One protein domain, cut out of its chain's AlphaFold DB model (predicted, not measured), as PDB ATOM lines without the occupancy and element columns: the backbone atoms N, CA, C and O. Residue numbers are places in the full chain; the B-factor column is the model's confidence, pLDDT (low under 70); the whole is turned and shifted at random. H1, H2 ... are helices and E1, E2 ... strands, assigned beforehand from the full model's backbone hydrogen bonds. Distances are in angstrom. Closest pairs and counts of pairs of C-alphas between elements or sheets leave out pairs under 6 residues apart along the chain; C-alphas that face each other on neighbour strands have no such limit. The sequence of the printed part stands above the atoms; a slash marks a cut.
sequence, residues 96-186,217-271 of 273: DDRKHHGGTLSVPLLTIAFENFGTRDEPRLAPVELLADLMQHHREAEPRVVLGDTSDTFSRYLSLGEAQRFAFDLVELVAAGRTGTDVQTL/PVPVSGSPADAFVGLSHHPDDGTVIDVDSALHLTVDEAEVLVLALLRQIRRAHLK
ATOM      1  N   ASP A  96      34.481 -12.303   2.310       89.25
ATOM      2  CA  ASP A  96      35.277 -11.184   2.840       89.25
ATOM      3  C   ASP A  96      34.533 -10.340   3.896       89.25
ATOM      4  O   ASP A  96      35.160  -9.651   4.704       89.25
ATOM      5  N   ASP A  97      33.203 -10.456   3.945       91.75
ATOM      6  CA  ASP A  97      32.328  -9.809   4.934       91.75
ATOM      7  C   ASP A  97      32.120 -10.690   6.176       91.75
ATOM      8  O   ASP A  97      31.397 -10.329   7.101       91.75
ATOM      9  N   ARG A  98      32.747 -11.875   6.230       95.06
ATOM     10  CA  ARG A  98      32.627 -12.811   7.362       95.06
ATOM     11  C   ARG A  98      33.530 -12.399   8.512       95.06
ATOM     12  O   ARG A  98      34.496 -13.092   8.864       95.06
ATOM     13  N   LYS A  99      33.217 -11.246   9.079       96.25
ATOM     14  CA  LYS A  99      33.935 -10.599  10.167       96.25
ATOM     15  C   LYS A  99      32.944  -9.867  11.053       96.25
ATOM     16  O   LYS A  99      31.892  -9.456  10.599       96.25
ATOM     17  N   HIS A 100      33.288  -9.709  12.315       96.50
ATOM     18  CA  HIS A 100      32.612  -8.798  13.216       96.50
ATOM     19  C   HIS A 100      33.236  -7.416  13.087       96.50
ATOM     20  O   HIS A 100      34.462  -7.304  13.112       96.50
ATOM     21  N   HIS A 101      32.399  -6.387  13.010       96.00
ATOM     22  CA  HIS A 101      32.820  -4.990  13.034       96.00
ATOM     23  C   HIS A 101      32.172  -4.260  14.212       96.00
ATOM     24  O   HIS A 101      30.977  -4.440  14.469       96.00
ATOM     25  N   GLY A 102      32.962  -3.482  14.950       94.31
ATOM     26  CA  GLY A 102      32.489  -2.608  16.022       94.31
ATOM     27  C   GLY A 102      32.359  -1.156  15.586       94.31
ATOM     28  O   GLY A 102      32.706  -0.808  14.465       94.31
ATOM     29  N   GLY A 103      31.849  -0.299  16.468       92.12
ATOM     30  CA  GLY A 103      31.695   1.118  16.147       92.12
ATOM     31  C   GLY A 103      33.036   1.828  15.954       92.12
ATOM     32  O   GLY A 103      33.933   1.687  16.794       92.12
ATOM     33  N   THR A 104      33.127   2.636  14.901       95.44
ATOM     34  CA  THR A 104      34.291   3.455  14.539       95.44
ATOM     35  C   THR A 104      34.465   4.645  15.472       95.44
ATOM     36  O   THR A 104      33.497   5.306  15.858       95.44
ATOM     37  N   LEU A 105      35.709   4.931  15.845       94.69
ATOM     38  CA  LEU A 105      36.098   6.198  16.464       94.69
ATOM     39  C   LEU A 105      36.947   6.973  15.462       94.69
ATOM     40  O   LEU A 105      37.837   6.376  14.866       94.69
ATOM     41  N   SER A 106      36.689   8.269  15.294       94.69
ATOM     42  CA  SER A 106      37.448   9.118  14.374       94.69
ATOM     43  C   SER A 106      38.151  10.273  15.088       94.69
ATOM     44  O   SER A 106      37.667  10.790  16.102       94.69
ATOM     45  N   VAL A 107      39.320  10.646  14.566       93.19
ATOM     46  CA  VAL A 107      40.145  11.771  15.016       93.19
ATOM     47  C   VAL A 107      40.501  12.622  13.795       93.19
ATOM     48  O   VAL A 107      41.226  12.135  12.932       93.19
ATOM     49  N   PRO A 108      40.008  13.866  13.677       93.19
ATOM     50  CA  PRO A 108      40.363  14.722  12.550       93.19
ATOM     51  C   PRO A 108      41.843  15.110  12.618       93.19
ATOM     52  O   PRO A 108      42.320  15.518  13.676       93.19
ATOM     53  N   LEU A 109      42.539  15.008  11.488       91.44
ATOM     54  CA  LEU A 109      43.941  15.375  11.323       91.44
ATOM     55  C   LEU A 109      44.018  16.765  10.682       91.44
ATOM     56  O   LEU A 109      43.736  16.949   9.499       91.44
ATOM     57  N   LEU A 110      44.338  17.768  11.488       89.75
ATOM     58  CA  LEU A 110      44.360  19.186  11.139       89.75
ATOM     59  C   LEU A 110      45.736  19.667  10.662       89.75
ATOM     60  O   LEU A 110      45.831  20.766  10.117       89.75
ATOM     61  N   THR A 111      46.785  18.868  10.863       83.31
ATOM     62  CA  THR A 111      48.154  19.112  10.364       83.31
ATOM     63  C   THR A 111      48.362  18.722   8.914       83.31
ATOM     64  O   THR A 111      49.317  19.181   8.294       83.31
ATOM     65  N   ILE A 112      47.491  17.888   8.355       85.69
ATOM     66  CA  ILE A 112      47.585  17.474   6.957       85.69
ATOM     67  C   ILE A 112      46.642  18.290   6.077       85.69
ATOM     68  O   ILE A 112      45.676  18.905   6.537       85.69
ATOM     69  N   ALA A 113      46.957  18.341   4.783       89.31
ATOM     70  CA  ALA A 113      46.164  19.097   3.830       89.31
ATOM     71  C   ALA A 113      44.726  18.563   3.774       89.31
ATOM     72  O   ALA A 113      44.490  17.359   3.736       89.31
ATOM     73  N   PHE A 114      43.761  19.481   3.728       93.75
ATOM     74  CA  PHE A 114      42.355  19.127   3.567       93.75
ATOM     75  C   PHE A 114      42.144  18.437   2.216       93.75
ATOM     76  O   PHE A 114      42.629  18.912   1.186       93.75
ATOM     77  N   GLU A 115      41.348  17.372   2.214       94.44
ATOM     78  CA  GLU A 115      41.029  16.602   1.014       94.44
ATOM     79  C   GLU A 115      39.609  16.876   0.518       94.44
ATOM     80  O   GLU A 115      38.713  17.256   1.275       94.44
ATOM     81  N   ASN A 116      39.395  16.692  -0.790       95.06
ATOM     82  CA  ASN A 116      38.076  16.827  -1.399       95.06
ATOM     83  C   ASN A 116      37.304  15.500  -1.342       95.06
ATOM     84  O   ASN A 116      37.473  14.649  -2.209       95.06
ATOM     85  N   PHE A 117      36.381  15.385  -0.387       93.25
ATOM     86  CA  PHE A 117      35.445  14.258  -0.245       93.25
ATOM     87  C   PHE A 117      34.113  14.473  -0.986       93.25
ATOM     88  O   PHE A 117      33.103  13.829  -0.676       93.25
ATOM     89  N   GLY A 118      34.060  15.460  -1.878       92.81
ATOM     90  CA  GLY A 118      32.928  15.751  -2.750       92.81
ATOM     91  C   GLY A 118      33.171  15.266  -4.177       92.81
ATOM     92  O   GLY A 118      34.220  14.712  -4.506       92.81
ATOM     93  N   THR A 119      32.200  15.489  -5.057       94.69
ATOM     94  CA  THR A 119      32.435  15.264  -6.489       94.69
ATOM     95  C   THR A 119      33.295  16.396  -7.056       94.69
ATOM     96  O   THR A 119      33.577  17.396  -6.390       94.69
ATOM     97  N   ARG A 120      33.727  16.267  -8.314       94.19
ATOM     98  CA  ARG A 120      34.439  17.355  -8.999       94.19
ATOM     99  C   ARG A 120      33.591  18.630  -9.097       94.19
ATOM    100  O   ARG A 120      34.142  19.721  -8.988       94.19
ATOM    101  N   ASP A 121      32.291  18.476  -9.328       96.81
ATOM    102  CA  ASP A 121      31.368  19.592  -9.554       96.81
ATOM    103  C   ASP A 121      30.818  20.165  -8.236       96.81
ATOM    104  O   ASP A 121      30.409  21.322  -8.185       96.81
ATOM    105  N   GLU A 122      30.877  19.382  -7.156       95.88
ATOM    106  CA  GLU A 122      30.454  19.766  -5.807       95.88
ATOM    107  C   GLU A 122      31.557  19.415  -4.794       95.88
ATOM    108  O   GLU A 122      31.441  18.422  -4.064       95.88
ATOM    109  N   PRO A 123      32.664  20.185  -4.766       96.12
ATOM    110  CA  PRO A 123      33.782  19.885  -3.889       96.12
ATOM    111  C   PRO A 123      33.409  20.109  -2.421       96.12
ATOM    112  O   PRO A 123      32.819  21.125  -2.052       96.12
ATOM    113  N   ARG A 124      33.826  19.172  -1.570       95.94
ATOM    114  CA  ARG A 124      33.664  19.222  -0.119       95.94
ATOM    115  C   ARG A 124      35.016  18.987   0.538       95.94
ATOM    116  O   ARG A 124      35.409  17.847   0.768       95.94
ATOM    117  N   LEU A 125      35.716  20.086   0.809       96.62
ATOM    118  CA  LEU A 125      36.988  20.056   1.522       96.62
ATOM    119  C   LEU A 125      36.751  19.800   3.012       96.62
ATOM    120  O   LEU A 125      36.016  20.551   3.655       96.62
ATOM    121  N   ALA A 126      37.371  18.755   3.546       95.56
ATOM    122  CA  ALA A 126      37.330  18.397   4.962       95.56
ATOM    123  C   ALA A 126      38.708  17.861   5.396       95.56
ATOM    124  O   ALA A 126      39.486  17.450   4.529       95.56
ATOM    125  N   PRO A 127      39.046  17.892   6.698       94.94
ATOM    126  CA  PRO A 127      40.250  17.220   7.163       94.94
ATOM    127  C   PRO A 127      40.105  15.713   6.938       94.94
ATOM    128  O   PRO A 127      39.003  15.169   7.028       94.94
ATOM    129  N   VAL A 128      41.219  15.048   6.657       93.81
ATOM    130  CA  VAL A 128      41.280  13.586   6.714       93.81
ATOM    131  C   VAL A 128      41.102  13.170   8.174       93.81
ATOM    132  O   VAL A 128      41.639  13.814   9.076       93.81
ATOM    133  N   GLU A 129      40.331  12.117   8.431       94.38
ATOM    134  CA  GLU A 129      40.164  11.583   9.784       94.38
ATOM    135  C   GLU A 129      40.908  10.260   9.932       94.38
ATOM    136  O   GLU A 129      40.794   9.377   9.084       94.38
ATOM    137  N   LEU A 130      41.626  10.112  11.043       93.88
ATOM    138  CA  LEU A 130      42.185   8.849  11.499       93.88
ATOM    139  C   LEU A 130      41.088   8.031  12.181       93.88
ATOM    140  O   LEU A 130      40.467   8.482  13.146       93.88
ATOM    141  N   LEU A 131      40.861   6.825  11.686       95.12
ATOM    142  CA  LEU A 131      39.828   5.900  12.126       95.12
ATOM    143  C   LEU A 131      40.440   4.801  12.996       95.12
ATOM    144  O   LEU A 131      41.505   4.268  12.691       95.12
ATOM    145  N   ALA A 132      39.748   4.453  14.079       95.31
ATOM    146  CA  ALA A 132      40.076   3.334  14.948       95.31
ATOM    147  C   ALA A 132      38.852   2.426  15.128       95.31
ATOM    148  O   ALA A 132      37.894   2.784  15.827       95.31
ATOM    149  N   ASP A 133      38.918   1.231  14.548       95.62
ATOM    150  CA  ASP A 133      37.848   0.230  14.526       95.62
ATOM    151  C   ASP A 133      38.196  -1.018  15.339       95.62
ATOM    152  O   ASP A 133      39.364  -1.334  15.562       95.62
ATOM    153  N   LEU A 134      37.170  -1.766  15.755       96.44
ATOM    154  CA  LEU A 134      37.326  -3.159  16.180       96.44
ATOM    155  C   LEU A 134      36.874  -4.080  15.058       96.44
ATOM    156  O   LEU A 134      35.728  -4.003  14.617       96.44
ATOM    157  N   MET A 135      37.747  -5.000  14.660       97.06
ATOM    158  CA  MET A 135      37.451  -6.000  13.642       97.06
ATOM    159  C   MET A 135      37.847  -7.388  14.137       97.06
ATOM    160  O   MET A 135      38.903  -7.555  14.732       97.06
ATOM    161  N   GLN A 136      37.032  -8.405  13.873       96.88
ATOM    162  CA  GLN A 136      37.413  -9.800  14.108       96.88
ATOM    163  C   GLN A 136      36.939 -10.659  12.951       96.88
ATOM    164  O   GLN A 136      35.738 -10.882  12.799       96.88
ATOM    165  N   HIS A 137      37.853 -11.182  12.145       95.62
ATOM    166  CA  HIS A 137      37.455 -12.132  11.113       95.62
ATOM    167  C   HIS A 137      36.978 -13.448  11.758       95.62
ATOM    168  O   HIS A 137      37.513 -13.871  12.778       95.62
ATOM    169  N   HIS A 138      36.008 -14.155  11.163       94.88
ATOM    170  CA  HIS A 138      35.401 -15.362  11.767       94.88
ATOM    171  C   HIS A 138      36.377 -16.515  12.072       94.88
ATOM    172  O   HIS A 138      36.020 -17.479  12.744       94.88
ATOM    173  N   ARG A 139      37.596 -16.454  11.523       94.38
ATOM    174  CA  ARG A 139      38.671 -17.435  11.748       94.38
ATOM    175  C   ARG A 139      39.640 -17.032  12.856       94.38
ATOM    176  O   ARG A 139      40.536 -17.807  13.174       94.38
ATOM    177  N   GLU A 140      39.510 -15.824  13.389       93.31
ATOM    178  CA  GLU A 140      40.420 -15.270  14.382       93.31
ATOM    179  C   GLU A 140      39.883 -15.499  15.788       93.31
ATOM    180  O   GLU A 140      38.692 -15.337  16.059       93.31
ATOM    181  N   ALA A 141      40.778 -15.874  16.700       92.00
ATOM    182  CA  ALA A 141      40.422 -16.120  18.092       92.00
ATOM    183  C   ALA A 141      40.181 -14.820  18.877       92.00
ATOM    184  O   ALA A 141      39.387 -14.812  19.815       92.00
ATOM    185  N   GLU A 142      40.838 -13.730  18.480       93.56
ATOM    186  CA  GLU A 142      40.767 -12.420  19.127       93.56
ATOM    187  C   GLU A 142      40.424 -11.319  18.114       93.56
ATOM    188  O   GLU A 142      40.769 -11.453  16.936       93.56
ATOM    189  N   PRO A 143      39.743 -10.239  18.540       96.69
ATOM    190  CA  PRO A 143      39.589  -9.055  17.712       96.69
ATOM    191  C   PRO A 143      40.911  -8.295  17.576       96.69
ATOM    192  O   PRO A 143      41.793  -8.362  18.432       96.69
ATOM    193  N   ARG A 144      40.991  -7.501  16.518       96.56
ATOM    194  CA  ARG A 144      42.059  -6.554  16.228       96.56
ATOM    195  C   ARG A 144      41.531  -5.130  16.318       96.56
ATOM    196  O   ARG A 144      40.358  -4.878  16.030       96.56
ATOM    197  N   VAL A 145      42.412  -4.205  16.674       96.00
ATOM    198  CA  VAL A 145      42.194  -2.777  16.444       96.00
ATOM    199  C   VAL A 145      42.709  -2.454  15.049       96.00
ATOM    200  O   VAL A 145      43.860  -2.754  14.733       96.00
ATOM    201  N   VAL A 146      41.857  -1.876  14.209       95.88
ATOM    202  CA  VAL A 146      42.237  -1.430  12.867       95.88
ATOM    203  C   VAL A 146      42.403   0.078  12.898       95.88
ATOM    204  O   VAL A 146      41.492   0.780  13.325       95.88
ATOM    205  N   LEU A 147      43.575   0.550  12.488       94.75
ATOM    206  CA  LEU A 147      43.857   1.958  12.244       94.75
ATOM    207  C   LEU A 147      43.845   2.199  10.743       94.75
ATOM    208  O   LEU A 147      44.551   1.497  10.026       94.75
ATOM    209  N   GLY A 148      43.085   3.177  10.280       93.62
ATOM    210  CA  GLY A 148      43.079   3.608   8.882       93.62
ATOM    211  C   GLY A 148      42.670   5.065   8.779       93.62
ATOM    212  O   GLY A 148      42.512   5.722   9.802       93.62
ATOM    213  N   ASP A 149      42.477   5.579   7.574       93.56
ATOM    214  CA  ASP A 149      41.997   6.942   7.369       93.56
ATOM    215  C   ASP A 149      40.793   7.004   6.425       93.56
ATOM    216  O   ASP A 149      40.414   6.035   5.766       93.56
ATOM    217  N   THR A 150      40.150   8.166   6.376       92.06
ATOM    218  CA  THR A 150      38.999   8.404   5.493       92.06
ATOM    219  C   THR A 150      39.345   8.400   4.004       92.06
ATOM    220  O   THR A 150      38.432   8.346   3.181       92.06
ATOM    221  N   SER A 151      40.627   8.503   3.651       87.75
ATOM    222  CA  SER A 151      41.117   8.467   2.270       87.75
ATOM    223  C   SER A 151      41.534   7.058   1.821       87.75
ATOM    224  O   SER A 151      41.888   6.878   0.655       87.75
ATOM    225  N   ASP A 152      41.422   6.061   2.709       83.56
ATOM    226  CA  ASP A 152      41.797   4.656   2.495       83.56
ATOM    227  C   ASP A 152      43.253   4.507   2.014       83.56
ATOM    228  O   ASP A 152      43.602   3.609   1.244       83.56
ATOM    229  N   THR A 153      44.124   5.432   2.433       77.38
ATOM    230  CA  THR A 153      45.526   5.437   1.999       77.38
ATOM    231  C   THR A 153      46.364   4.455   2.800       77.38
ATOM    232  O   THR A 153      47.352   3.917   2.288       77.38
ATOM    233  N   PHE A 154      45.950   4.147   4.030       82.69
ATOM    234  CA  PHE A 154      46.579   3.107   4.822       82.69
ATOM    235  C   PHE A 154      45.588   2.357   5.706       82.69
ATOM    236  O   PHE A 154      44.529   2.835   6.102       82.69
ATOM    237  N   SER A 155      45.982   1.136   6.049       89.44
ATOM    238  CA  SER A 155      45.360   0.354   7.106       89.44
ATOM    239  C   SER A 155      46.437  -0.416   7.864       89.44
ATOM    240  O   SER A 155      47.353  -0.997   7.266       89.44
ATOM    241  N   ARG A 156      46.346  -0.423   9.191       92.38
ATOM    242  CA  ARG A 156      47.205  -1.185  10.102       92.38
ATOM    243  C   ARG A 156      46.323  -1.988  11.044       92.38
ATOM    244  O   ARG A 156      45.377  -1.470  11.624       92.38
ATOM    245  N   TYR A 157      46.645  -3.267  11.188       94.38
ATOM    246  CA  TYR A 157      45.888  -4.207  12.005       94.38
ATOM    247  C   TYR A 157      46.734  -4.584  13.211       94.38
ATOM    248  O   TYR A 157      47.766  -5.231  13.050       94.38
ATOM    249  N   LEU A 158      46.286  -4.201  14.399       92.88
ATOM    250  CA  LEU A 158      46.985  -4.444  15.654       92.88
ATOM    251  C   LEU A 158      46.211  -5.480  16.468       92.88
ATOM    252  O   LEU A 158      44.996  -5.354  16.646       92.88
ATOM    253  N   SER A 159      46.892  -6.491  17.003       94.25
ATOM    254  CA  SER A 159      46.332  -7.281  18.108       94.25
ATOM    255  C   SER A 159      45.990  -6.368  19.292       94.25
ATOM    256  O   SER A 159      46.488  -5.243  19.397       94.25
ATOM    257  N   LEU A 160      45.161  -6.835  20.231       93.31
ATOM    258  CA  LEU A 160      44.821  -6.031  21.413       93.31
ATOM    259  C   LEU A 160      46.061  -5.643  22.235       93.31
ATOM    260  O   LEU A 160      46.137  -4.524  22.741       93.31
ATOM    261  N   GLY A 161      47.041  -6.548  22.339       86.25
ATOM    262  CA  GLY A 161      48.302  -6.288  23.038       86.25
ATOM    263  C   GLY A 161      49.170  -5.246  22.329       86.25
ATOM    264  O   GLY A 161      49.700  -4.347  22.981       86.25
ATOM    265  N   GLU A 162      49.277  -5.325  21.000       88.81
ATOM    266  CA  GLU A 162      49.997  -4.328  20.193       88.81
ATOM    267  C   GLU A 162      49.319  -2.960  20.259       88.81
ATOM    268  O   GLU A 162      49.992  -1.964  20.503       88.81
ATOM    269  N   ALA A 163      47.991  -2.905  20.132       92.31
ATOM    270  CA  ALA A 163      47.228  -1.665  20.249       92.31
ATOM    271  C   ALA A 163      47.395  -1.018  21.631       92.31
ATOM    272  O   ALA A 163      47.513   0.202  21.738       92.31
ATOM    273  N   GLN A 164      47.426  -1.825  22.697       89.12
ATOM    274  CA  GLN A 164      47.656  -1.333  24.052       89.12
ATOM    275  C   GLN A 164      49.059  -0.756  24.216       89.12
ATOM    276  O   GLN A 164      49.209   0.315  24.801       89.12
ATOM    277  N   ARG A 165      50.078  -1.450  23.700       83.56
ATOM    278  CA  ARG A 165      51.455  -0.959  23.733       83.56
ATOM    279  C   ARG A 165      51.599   0.337  22.938       83.56
ATOM    280  O   ARG A 165      52.076   1.315  23.490       83.56
ATOM    281  N   PHE A 166      51.071   0.370  21.717       86.56
ATOM    282  CA  PHE A 166      51.053   1.560  20.868       86.56
ATOM    283  C   PHE A 166      50.376   2.758  21.555       86.56
ATOM    284  O   PHE A 166      50.903   3.865  21.531       86.56
ATOM    285  N   ALA A 167      49.250   2.542  22.243       88.44
ATOM    286  CA  ALA A 167      48.594   3.598  23.012       88.44
ATOM    287  C   ALA A 167      49.471   4.133  24.160       88.44
ATOM    288  O   ALA A 167      49.448   5.330  24.430       88.44
ATOM    289  N   PHE A 168      50.227   3.274  24.849       83.56
ATOM    290  CA  PHE A 168      51.144   3.722  25.901       83.56
ATOM    291  C   PHE A 168      52.346   4.475  25.339       83.56
ATOM    292  O   PHE A 168      52.663   5.541  25.861       83.56
ATOM    293  N   ASP A 169      52.934   3.986  24.249       81.31
ATOM    294  CA  ASP A 169      54.037   4.667  23.570       81.31
ATOM    295  C   ASP A 169      53.588   6.079  23.129       81.31
ATOM    296  O   ASP A 169      54.264   7.067  23.406       81.31
ATOM    297  N   LEU A 170      52.378   6.220  22.570       85.88
ATOM    298  CA  LEU A 170      51.803   7.529  22.235       85.88
ATOM    299  C   LEU A 170      51.619   8.451  23.452       85.88
ATOM    300  O   LEU A 170      51.861   9.651  23.340       85.88
ATOM    301  N   VAL A 171      51.211   7.933  24.617       86.69
ATOM    302  CA  VAL A 171      51.106   8.745  25.849       86.69
ATOM    303  C   VAL A 171      52.466   9.309  26.250       86.69
ATOM    304  O   VAL A 171      52.548  10.475  26.646       86.69
ATOM    305  N   GLU A 172      53.526   8.507  26.146       82.19
ATOM    306  CA  GLU A 172      54.886   8.955  26.452       82.19
ATOM    307  C   GLU A 172      55.336  10.059  25.489       82.19
ATOM    308  O   GLU A 172      55.836  11.095  25.937       82.19
ATOM    309  N   LEU A 173      55.070   9.905  24.189       78.50
ATOM    310  CA  LEU A 173      55.393  10.925  23.187       78.50
ATOM    311  C   LEU A 173      54.587  12.216  23.388       78.50
ATOM    312  O   LEU A 173      55.146  13.308  23.296       78.50
ATOM    313  N   VAL A 174      53.300  12.118  23.737       84.44
ATOM    314  CA  VAL A 174      52.464  13.281  24.087       84.44
ATOM    315  C   VAL A 174      53.036  14.011  25.301       84.44
ATOM    316  O   VAL A 174      53.155  15.239  25.296       84.44
ATOM    317  N   ALA A 175      53.424  13.278  26.347       82.38
ATOM    318  CA  ALA A 175      54.005  13.869  27.549       82.38
ATOM    319  C   ALA A 175      55.334  14.584  27.250       82.38
ATOM    320  O   ALA A 175      55.548  15.715  27.706       82.38
ATOM    321  N   ALA A 176      56.198  13.958  26.450       78.31
ATOM    322  CA  ALA A 176      57.442  14.552  25.978       78.31
ATOM    323  C   ALA A 176      57.189  15.817  25.144       78.31
ATOM    324  O   ALA A 176      57.723  16.879  25.467       78.31
ATOM    325  N   GLY A 177      56.286  15.753  24.161       78.88
ATOM    326  CA  GLY A 177      55.913  16.892  23.322       78.88
ATOM    327  C   GLY A 177      55.370  18.086  24.114       78.88
ATOM    328  O   GLY A 177      55.724  19.227  23.825       78.88
ATOM    329  N   ARG A 178      54.579  17.848  25.172       85.62
ATOM    330  CA  ARG A 178      54.046  18.919  26.041       85.62
ATOM    331  C   ARG A 178      55.096  19.586  26.911       85.62
ATOM    332  O   ARG A 178      55.014  20.780  27.184       85.62
ATOM    333  N   THR A 179      56.021  18.796  27.432       84.25
ATOM    334  CA  THR A 179      56.992  19.273  28.422       84.25
ATOM    335  C   THR A 179      58.297  19.735  27.784       84.25
ATOM    336  O   THR A 179      59.118  20.343  28.468       84.25
ATOM    337  N   GLY A 180      58.505  19.431  26.499       78.00
ATOM    338  CA  GLY A 180      59.817  19.514  25.863       78.00
ATOM    339  C   GLY A 180      60.835  18.565  26.504       78.00
ATOM    340  O   GLY A 180      62.036  18.747  26.311       78.00
ATOM    341  N   THR A 181      60.375  17.602  27.313       76.19
ATOM    342  CA  THR A 181      61.240  16.617  27.964       76.19
ATOM    343  C   THR A 181      61.550  15.515  26.976       76.19
ATOM    344  O   THR A 181      60.688  15.076  26.221       76.19
ATOM    345  N   ASP A 182      62.786  15.050  27.016       66.06
ATOM    346  CA  ASP A 182      63.241  13.937  26.208       66.06
ATOM    347  C   ASP A 182      62.565  12.617  26.628       66.06
ATOM    348  O   ASP A 182      62.541  12.255  27.814       66.06
ATOM    349  N   VAL A 183      62.056  11.884  25.636       64.75
ATOM    350  CA  VAL A 183      61.505  10.528  25.783       64.75
ATOM    351  C   VAL A 183      62.595   9.563  26.280       64.75
ATOM    352  O   VAL A 183      62.300   8.608  26.997       64.75
ATOM    353  N   GLN A 184      63.877   9.841  26.003       57.69
ATOM    354  CA  GLN A 184      65.016   8.991  26.380       57.69
ATOM    355  C   GLN A 184      65.448   9.055  27.855       57.69
ATOM    356  O   GLN A 184      66.470   8.476  28.230       57.69
ATOM    357  N   THR A 185      64.681   9.690  28.746       49.06
ATOM    358  CA  THR A 185      64.931   9.504  30.191       49.06
ATOM    359  C   THR A 185      64.519   8.116  30.704       49.06
ATOM    360  O   THR A 185      64.890   7.739  31.818       49.06
ATOM    361  N   LEU A 186      63.862   7.299  29.871       45.09
ATOM    362  CA  LEU A 186      63.886   5.842  29.994       45.09
ATOM    363  C   LEU A 186      65.200   5.322  29.384       45.09
ATOM    364  O   LEU A 186      65.481   5.631  28.231       45.09
ATOM    365  N   PRO A 217      62.542   9.220  11.172       48.69
ATOM    366  CA  PRO A 217      62.484   8.568  12.476       48.69
ATOM    367  C   PRO A 217      63.161   7.188  12.460       48.69
ATOM    368  O   PRO A 217      63.201   6.485  11.452       48.69
ATOM    369  N   VAL A 218      63.730   6.788  13.600       45.91
ATOM    370  CA  VAL A 218      64.437   5.503  13.750       45.91
ATOM    371  C   VAL A 218      63.444   4.388  14.072       45.91
ATOM    372  O   VAL A 218      62.535   4.616  14.872       45.91
ATOM    373  N   PRO A 219      63.584   3.181  13.482       45.88
ATOM    374  CA  PRO A 219      62.604   2.122  13.673       45.88
ATOM    375  C   PRO A 219      62.560   1.712  15.137       45.88
ATOM    376  O   PRO A 219      63.598   1.440  15.748       45.88
ATOM    377  N   VAL A 220      61.353   1.601  15.690       47.00
ATOM    378  CA  VAL A 220      61.165   0.937  16.979       47.00
ATOM    379  C   VAL A 220      61.640  -0.509  16.805       47.00
ATOM    380  O   VAL A 220      61.162  -1.234  15.931       47.00
ATOM    381  N   SER A 221      62.636  -0.914  17.595       39.34
ATOM    382  CA  SER A 221      63.287  -2.225  17.489       39.34
ATOM    383  C   SER A 221      62.262  -3.367  17.425       39.34
ATOM    384  O   SER A 221      61.491  -3.573  18.363       39.34
ATOM    385  N   GLY A 222      62.268  -4.111  16.314       43.62
ATOM    386  CA  GLY A 222      61.388  -5.263  16.078       43.62
ATOM    387  C   GLY A 222      60.141  -4.983  15.231       43.62
ATOM    388  O   GLY A 222      59.439  -5.934  14.895       43.62
ATOM    389  N   SER A 223      59.886  -3.728  14.852       43.34
ATOM    390  CA  SER A 223      58.831  -3.373  13.897       43.34
ATOM    391  C   SER A 223      59.321  -3.565  12.451       43.34
ATOM    392  O   SER A 223      60.509  -3.341  12.186       43.34
ATOM    393  N   PRO A 224      58.468  -3.988  11.492       49.38
ATOM    394  CA  PRO A 224      58.805  -3.898  10.071       49.38
ATOM    395  C   PRO A 224      59.229  -2.462   9.736       49.38
ATOM    396  O   PRO A 224      58.782  -1.520  10.388       49.38
ATOM    397  N   ALA A 225      60.090  -2.302   8.730       51.78
ATOM    398  CA  ALA A 225      60.763  -1.049   8.371       51.78
ATOM    399  C   ALA A 225      59.842   0.127   7.975       51.78
ATOM    400  O   ALA A 225      60.365   1.131   7.520       51.78
ATOM    401  N   ASP A 226      58.526   0.006   8.171       52.81
ATOM    402  CA  ASP A 226      57.469   0.948   7.783       52.81
ATOM    403  C   ASP A 226      56.539   1.313   8.968       52.81
ATOM    404  O   ASP A 226      55.452   1.842   8.774       52.81
ATOM    405  N   ALA A 227      56.891   0.971  10.212       50.81
ATOM    406  CA  ALA A 227      56.081   1.301  11.390       50.81
ATOM    407  C   ALA A 227      56.945   2.005  12.442       50.81
ATOM    408  O   ALA A 227      57.569   1.366  13.295       50.81
ATOM    409  N   PHE A 228      56.979   3.333  12.346       65.88
ATOM    410  CA  PHE A 228      57.768   4.219  13.195       65.88
ATOM    411  C   PHE A 228      56.835   5.052  14.053       65.88
ATOM    412  O   PHE A 228      55.998   5.753  13.508       65.88
ATOM    413  N   VAL A 229      57.005   5.021  15.374       72.56
ATOM    414  CA  VAL A 229      56.378   6.018  16.246       72.56
ATOM    415  C   VAL A 229      57.483   6.890  16.816       72.56
ATOM    416  O   VAL A 229      58.367   6.373  17.498       72.56
ATOM    417  N   GLY A 230      57.482   8.180  16.499       77.00
ATOM    418  CA  GLY A 230      58.573   9.090  16.846       77.00
ATOM    419  C   GLY A 230      58.100  10.514  17.095       77.00
ATOM    420  O   GLY A 230      56.950  10.842  16.835       77.00
ATOM    421  N   LEU A 231      58.987  11.354  17.626       78.94
ATOM    422  CA  LEU A 231      58.776  12.798  17.712       78.94
ATOM    423  C   LEU A 231      59.669  13.491  16.690       78.94
ATOM    424  O   LEU A 231      60.884  13.285  16.701       78.94
ATOM    425  N   SER A 232      59.068  14.372  15.902       77.69
ATOM    426  CA  SER A 232      59.766  15.290  15.008       77.69
ATOM    427  C   SER A 232      59.407  16.728  15.359       77.69
ATOM    428  O   SER A 232      58.346  17.014  15.917       77.69
ATOM    429  N   HIS A 233      60.314  17.658  15.074       76.38
ATOM    430  CA  HIS A 233      60.061  19.083  15.249       76.38
ATOM    431  C   HIS A 233      60.157  19.785  13.899       76.38
ATOM    432  O   HIS A 233      61.241  19.863  13.317       76.38
ATOM    433  N   HIS A 234      59.033  20.320  13.428       74.50
ATOM    434  CA  HIS A 234      58.968  21.122  12.215       74.50
ATOM    435  C   HIS A 234      58.959  22.614  12.571       74.50
ATOM    436  O   HIS A 234      58.265  23.012  13.509       74.50
ATOM    437  N   PRO A 235      59.695  23.466  11.832       72.44
ATOM    438  CA  PRO A 235      59.740  24.904  12.101       72.44
ATOM    439  C   PRO A 235      58.366  25.583  12.082       72.44
ATOM    440  O   PRO A 235      58.136  26.509  12.860       72.44
ATOM    441  N   ASP A 236      57.472  25.113  11.208       78.12
ATOM    442  CA  ASP A 236      56.163  25.723  10.973       78.12
ATOM    443  C   ASP A 236      55.042  25.046  11.784       78.12
ATOM    444  O   ASP A 236      54.142  25.732  12.270       78.12
ATOM    445  N   ASP A 237      55.136  23.729  12.004       73.00
ATOM    446  CA  ASP A 237      54.081  22.929  12.653       73.00
ATOM    447  C   ASP A 237      54.371  22.609  14.131       73.00
ATOM    448  O   ASP A 237      53.527  22.073  14.851       73.00
ATOM    449  N   GLY A 238      55.561  22.966  14.619       84.31
ATOM    450  CA  GLY A 238      56.006  22.662  15.971       84.31
ATOM    451  C   GLY A 238      56.338  21.181  16.159       84.31
ATOM    452  O   GLY A 238      56.858  20.516  15.266       84.31
ATOM    453  N   THR A 239      56.112  20.669  17.369       80.75
ATOM    454  CA  THR A 239      56.386  19.264  17.692       80.75
ATOM    455  C   THR A 239      55.236  18.378  17.226       80.75
ATOM    456  O   THR A 239      54.107  18.531  17.699       80.75
ATOM    457  N   VAL A 240      55.552  17.425  16.353       85.62
ATOM    458  CA  VAL A 240      54.627  16.418  15.831       85.62
ATOM    459  C   VAL A 240      55.075  15.016  16.236       85.62
ATOM    460  O   VAL A 240      56.240  14.783  16.560       85.62
ATOM    461  N   ILE A 241      54.128  14.088  16.235       83.19
ATOM    462  CA  ILE A 241      54.331  12.663  16.446       83.19
ATOM    463  C   ILE A 241      54.166  11.960  15.100       83.19
ATOM    464  O   ILE A 241      53.076  11.966  14.528       83.19
ATOM    465  N   ASP A 242      55.231  11.337  14.617       81.62
ATOM    466  CA  ASP A 242      55.208  10.512  13.411       81.62
ATOM    467  C   ASP A 242      54.716   9.117  13.788       81.62
ATOM    468  O   ASP A 242      55.206   8.560  14.766       81.62
ATOM    469  N   VAL A 243      53.754   8.562  13.053       78.31
ATOM    470  CA  VAL A 243      53.231   7.187  13.241       78.31
ATOM    471  C   VAL A 243      53.591   6.274  12.053       78.31
ATOM    472  O   VAL A 243      53.604   5.047  12.170       78.31
ATOM    473  N   ASP A 244      53.910   6.883  10.912       77.88
ATOM    474  CA  ASP A 244      54.517   6.298   9.714       77.88
ATOM    475  C   ASP A 244      55.082   7.470   8.882       77.88
ATOM    476  O   ASP A 244      54.824   8.637   9.176       77.88
ATOM    477  N   SER A 245      55.791   7.168   7.802       73.44
ATOM    478  CA  SER A 245      56.252   8.083   6.753       73.44
ATOM    479  C   SER A 245      55.187   9.029   6.179       73.44
ATOM    480  O   SER A 245      55.547  10.048   5.596       73.44
ATOM    481  N   ALA A 246      53.898   8.702   6.315       77.44
ATOM    482  CA  ALA A 246      52.788   9.485   5.769       77.44
ATOM    483  C   ALA A 246      51.836  10.060   6.832       77.44
ATOM    484  O   ALA A 246      50.904  10.781   6.478       77.44
ATOM    485  N   LEU A 247      52.030   9.734   8.117       83.12
ATOM    486  CA  LEU A 247      51.103  10.111   9.184       83.12
ATOM    487  C   LEU A 247      51.819  10.902  10.276       83.12
ATOM    488  O   LEU A 247      52.566  10.335  11.075       83.12
ATOM    489  N   HIS A 248      51.503  12.194  10.335       86.44
ATOM    490  CA  HIS A 248      52.008  13.139  11.326       86.44
ATOM    491  C   HIS A 248      50.853  13.655  12.182       86.44
ATOM    492  O   HIS A 248      49.860  14.159  11.657       86.44
ATOM    493  N   LEU A 249      50.989  13.548  13.500       87.75
ATOM    494  CA  LEU A 249      49.986  13.977  14.471       87.75
ATOM    495  C   LEU A 249      50.512  15.151  15.290       87.75
ATOM    496  O   LEU A 249      51.640  15.125  15.775       87.75
ATOM    497  N   THR A 250      49.684  16.152  15.558       90.44
ATOM    498  CA  THR A 250      49.941  17.040  16.696       90.44
ATOM    499  C   THR A 250      49.901  16.255  18.006       90.44
ATOM    500  O   THR A 250      49.306  15.181  18.120       90.44
ATOM    501  N   VAL A 251      50.470  16.851  19.051       85.81
ATOM    502  CA  VAL A 251      50.349  16.350  20.426       85.81
ATOM    503  C   VAL A 251      48.883  16.164  20.851       85.81
ATOM    504  O   VAL A 251      48.559  15.185  21.521       85.81
ATOM    505  N   ASP A 252      47.985  17.071  20.455       86.69
ATOM    506  CA  ASP A 252      46.569  16.984  20.824       86.69
ATOM    507  C   ASP A 252      45.836  15.894  20.019       86.69
ATOM    508  O   ASP A 252      45.053  15.134  20.588       86.69
ATOM    509  N   GLU A 253      46.130  15.739  18.725       88.69
ATOM    510  CA  GLU A 253      45.603  14.638  17.901       88.69
ATOM    511  C   GLU A 253      46.045  13.272  18.428       88.69
ATOM    512  O   GLU A 253      45.228  12.355  18.542       88.69
ATOM    513  N   ALA A 254      47.315  13.146  18.821       88.25
ATOM    514  CA  ALA A 254      47.833  11.929  19.429       88.25
ATOM    515  C   ALA A 254      47.137  11.604  20.762       88.25
ATOM    516  O   ALA A 254      46.820  10.442  21.018       88.25
ATOM    517  N   GLU A 255      46.819  12.601  21.595       88.69
ATOM    518  CA  GLU A 255      46.059  12.380  22.835       88.69
ATOM    519  C   GLU A 255      44.639  11.864  22.546       88.69
ATOM    520  O   GLU A 255      44.160  10.927  23.199       88.69
ATOM    521  N   VAL A 256      43.964  12.421  21.535       89.31
ATOM    522  CA  VAL A 256      42.641  11.934  21.120       89.31
ATOM    523  C   VAL A 256      42.734  10.503  20.575       89.31
ATOM    524  O   VAL A 256      41.899   9.664  20.933       89.31
ATOM    525  N   LEU A 257      43.766  10.189  19.785       88.88
ATOM    526  CA  LEU A 257      44.019   8.837  19.283       88.88
ATOM    527  C   LEU A 257      44.242   7.833  20.421       88.88
ATOM    528  O   LEU A 257      43.621   6.770  20.427       88.88
ATOM    529  N   VAL A 258      45.046   8.175  21.431       89.12
ATOM    530  CA  VAL A 258      45.235   7.344  22.633       89.12
ATOM    531  C   VAL A 258      43.893   7.016  23.283       89.12
ATOM    532  O   VAL A 258      43.608   5.858  23.602       89.12
ATOM    533  N   LEU A 259      43.038   8.022  23.476       89.75
ATOM    534  CA  LEU A 259      41.723   7.813  24.078       89.75
ATOM    535  C   LEU A 259      40.835   6.918  23.207       89.75
ATOM    536  O   LEU A 259      40.082   6.104  23.752       89.75
ATOM    537  N   ALA A 260      40.917   7.043  21.882       87.12
ATOM    538  CA  ALA A 260      40.201   6.174  20.956       87.12
ATOM    539  C   ALA A 260      40.675   4.714  21.068       87.12
ATOM    540  O   ALA A 260      39.854   3.817  21.284       87.12
ATOM    541  N   LEU A 261      41.990   4.482  21.048       86.94
ATOM    542  CA  LEU A 261      42.604   3.160  21.206       86.94
ATOM    543  C   LEU A 261      42.195   2.492  22.523       86.94
ATOM    544  O   LEU A 261      41.674   1.375  22.530       86.94
ATOM    545  N   LEU A 262      42.351   3.195  23.648       90.12
ATOM    546  CA  LEU A 262      42.006   2.667  24.971       90.12
ATOM    547  C   LEU A 262      40.508   2.345  25.095       90.12
ATOM    548  O   LEU A 262      40.133   1.380  25.769       90.12
ATOM    549  N   ARG A 263      39.633   3.109  24.426       90.62
ATOM    550  CA  ARG A 263      38.194   2.803  24.362       90.62
ATOM    551  C   ARG A 263      37.918   1.526  23.573       90.62
ATOM    552  O   ARG A 263      37.114   0.723  24.048       90.62
ATOM    553  N   GLN A 264      38.570   1.315  22.429       90.88
ATOM    554  CA  GLN A 264      38.401   0.081  21.653       90.88
ATOM    555  C   GLN A 264      38.922  -1.141  22.412       90.88
ATOM    556  O   GLN A 264      38.198  -2.123  22.565       90.88
ATOM    557  N   ILE A 265      40.109  -1.054  23.017       90.31
ATOM    558  CA  ILE A 265      40.665  -2.138  23.844       90.31
ATOM    559  C   ILE A 265      39.704  -2.491  24.987       90.31
ATOM    560  O   ILE A 265      39.383  -3.658  25.222       90.31
ATOM    561  N   ARG A 266      39.157  -1.477  25.670       91.38
ATOM    562  CA  ARG A 266      38.166  -1.700  26.728       91.38
ATOM    563  C   ARG A 266      36.892  -2.367  26.201       91.38
ATOM    564  O   ARG A 266      36.382  -3.271  26.860       91.38
ATOM    565  N   ARG A 267      36.367  -1.944  25.044       90.00
ATOM    566  CA  ARG A 267      35.185  -2.561  24.407       90.00
ATOM    567  C   ARG A 267      35.424  -4.038  24.088       90.00
ATOM    568  O   ARG A 267      34.539  -4.849  24.351       90.00
ATOM    569  N   ALA A 268      36.614  -4.384  23.601       89.56
ATOM    570  CA  ALA A 268      36.991  -5.767  23.338       89.56
ATOM    571  C   ALA A 268      37.014  -6.616  24.625       89.56
ATOM    572  O   ALA A 268      36.498  -7.733  24.637       89.56
ATOM    573  N   HIS A 269      37.531  -6.074  25.736       87.38
ATOM    574  CA  HIS A 269      37.633  -6.798  27.011       87.38
ATOM    575  C   HIS A 269      36.309  -6.985  27.765       87.38
ATOM    576  O   HIS A 269      36.174  -7.952  28.512       87.38
ATOM    577  N   LEU A 270      35.314  -6.112  27.573       83.19
ATOM    578  CA  LEU A 270      34.043  -6.142  28.317       83.19
ATOM    579  C   LEU A 270      33.170  -7.397  28.080       83.19
ATOM    580  O   LEU A 270      32.082  -7.477  28.642       83.19
ATOM    581  N   LYS A 271      33.619  -8.376  27.284       59.62
ATOM    582  CA  LYS A 271      32.879  -9.623  27.023       59.62
ATOM    583  C   LYS A 271      33.718 -10.907  27.068       59.62
ATOM    584  O   LYS A 271      33.221 -11.959  26.680       59.62
TER     585      LYS A 271
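This is residues 96 to 186 and 217 to 271 of the 273 residues of an uncharacterized protein of Sphaerisporangium siamense (UniProt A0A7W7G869). Two long helices, H1 and H2, lie side by side and run opposite ways, and two strongly twisted sheets cover the same side of this pair, one after the other along its length. The larger sheet, E1 to E5, packs mainly on H2, the smaller, E6 to E8, on both helices, and the link of residues 110 to 127 reaches away from this body as a long folded-back arm with Asp 121 near its tip. The printed part has 146 residues, with two named helices and eight named strands in the order E1 E2 E3 E4 E5 H1 E6 E7 E8 H2, of mixed class. The first sheet is branched at E3, the second runs E6 E7 E8, and neighbours in both are antiparallel. The whole is compact, with a radius of gyration of the C-alphas of 16.2 A and spans of 49 by 46 by 28 A.

E1, residues 99 to 101, and E2, residues 105 to 109, lie on one side of E3, residues 128 to 137, and E4, residues 144 to 149, lies on the other side. E3 bends by 55 degrees at residue 134, and its pairing is staggered: residues 128 to 132 pair with E2, 135 to 137 with E1. N 100 and O 136 are 2.8 A apart between E1 and E3, N 107 and O 130 2.8 A in the hairpin of E2 and E3, and N 131 and O 148 2.7 A in the hairpin of E3 and E4. E5, residues 155 to 159, forms a hairpin with E4, with N 145 and O 158 2.8 A apart; E2 E3 E4 E5 is a meander, each strand the antiparallel neighbour of the one before. H1, residues 160 to 179, stands up from this sheet at 49 degrees. E6, residues 230 to 234, and E7, residues 238 to 244, form a hairpin, with N 232 and O 240 2.9 A apart. E8, residues 247 to 250, forms a hairpin with E7, with N 241 and O 249 2.7 A apart, and E6 E7 E8 is a second meander. H2, residues 251 to 269, touches H1 at a shallow tilt of 25 degrees, opposite ways; their closest C-alphas, of Ala 167 and Val 258, are 5.0 A apart. H2 is on the first sheet at a height of 8.6 A, over E3 and only just over E2, on which 3 of its C-alphas fall; its closest C-alpha pair with E2 is Leu 105 and Ala 260, 6.1 A. H1 and H2 are on the same face of the sheet E6 E7 E8, two layers, helices on one face of a sheet, at heights of 9.6 A and 12.8 A. In H1 and H2 every O i to N i+4 pair is within hydrogen-bond range.

E1 begins at C-alpha 99 (33.935, -10.599, 10.167). E3 is the longest strand, 26.4 A from first to last C-alpha, E7 measures 17.6 A and E4 16.1 A. H1 measures 28.9 A and begins at C-alpha 160 (44.821, -6.031, 21.413). H2 measures 27.2 A and ends at C-alpha 269 (37.633, -6.798, 27.011).

The C-alphas farthest apart, of Asp 121 and Leu 186, are 53.0 A apart. Residues 187 to 216 are not printed, and C-alphas 186 and 217 are 17.8 A apart across this cut, which lies in the link from H1 to E6. The link from E2 to E3 is long, with 18 residues; in it residues 115 to 116 pair with 125 to 126, antiparallel. The mean pLDDT of the printed part is 84.1, and residues 182 to 186, 217 to 228 and 271 are under 70.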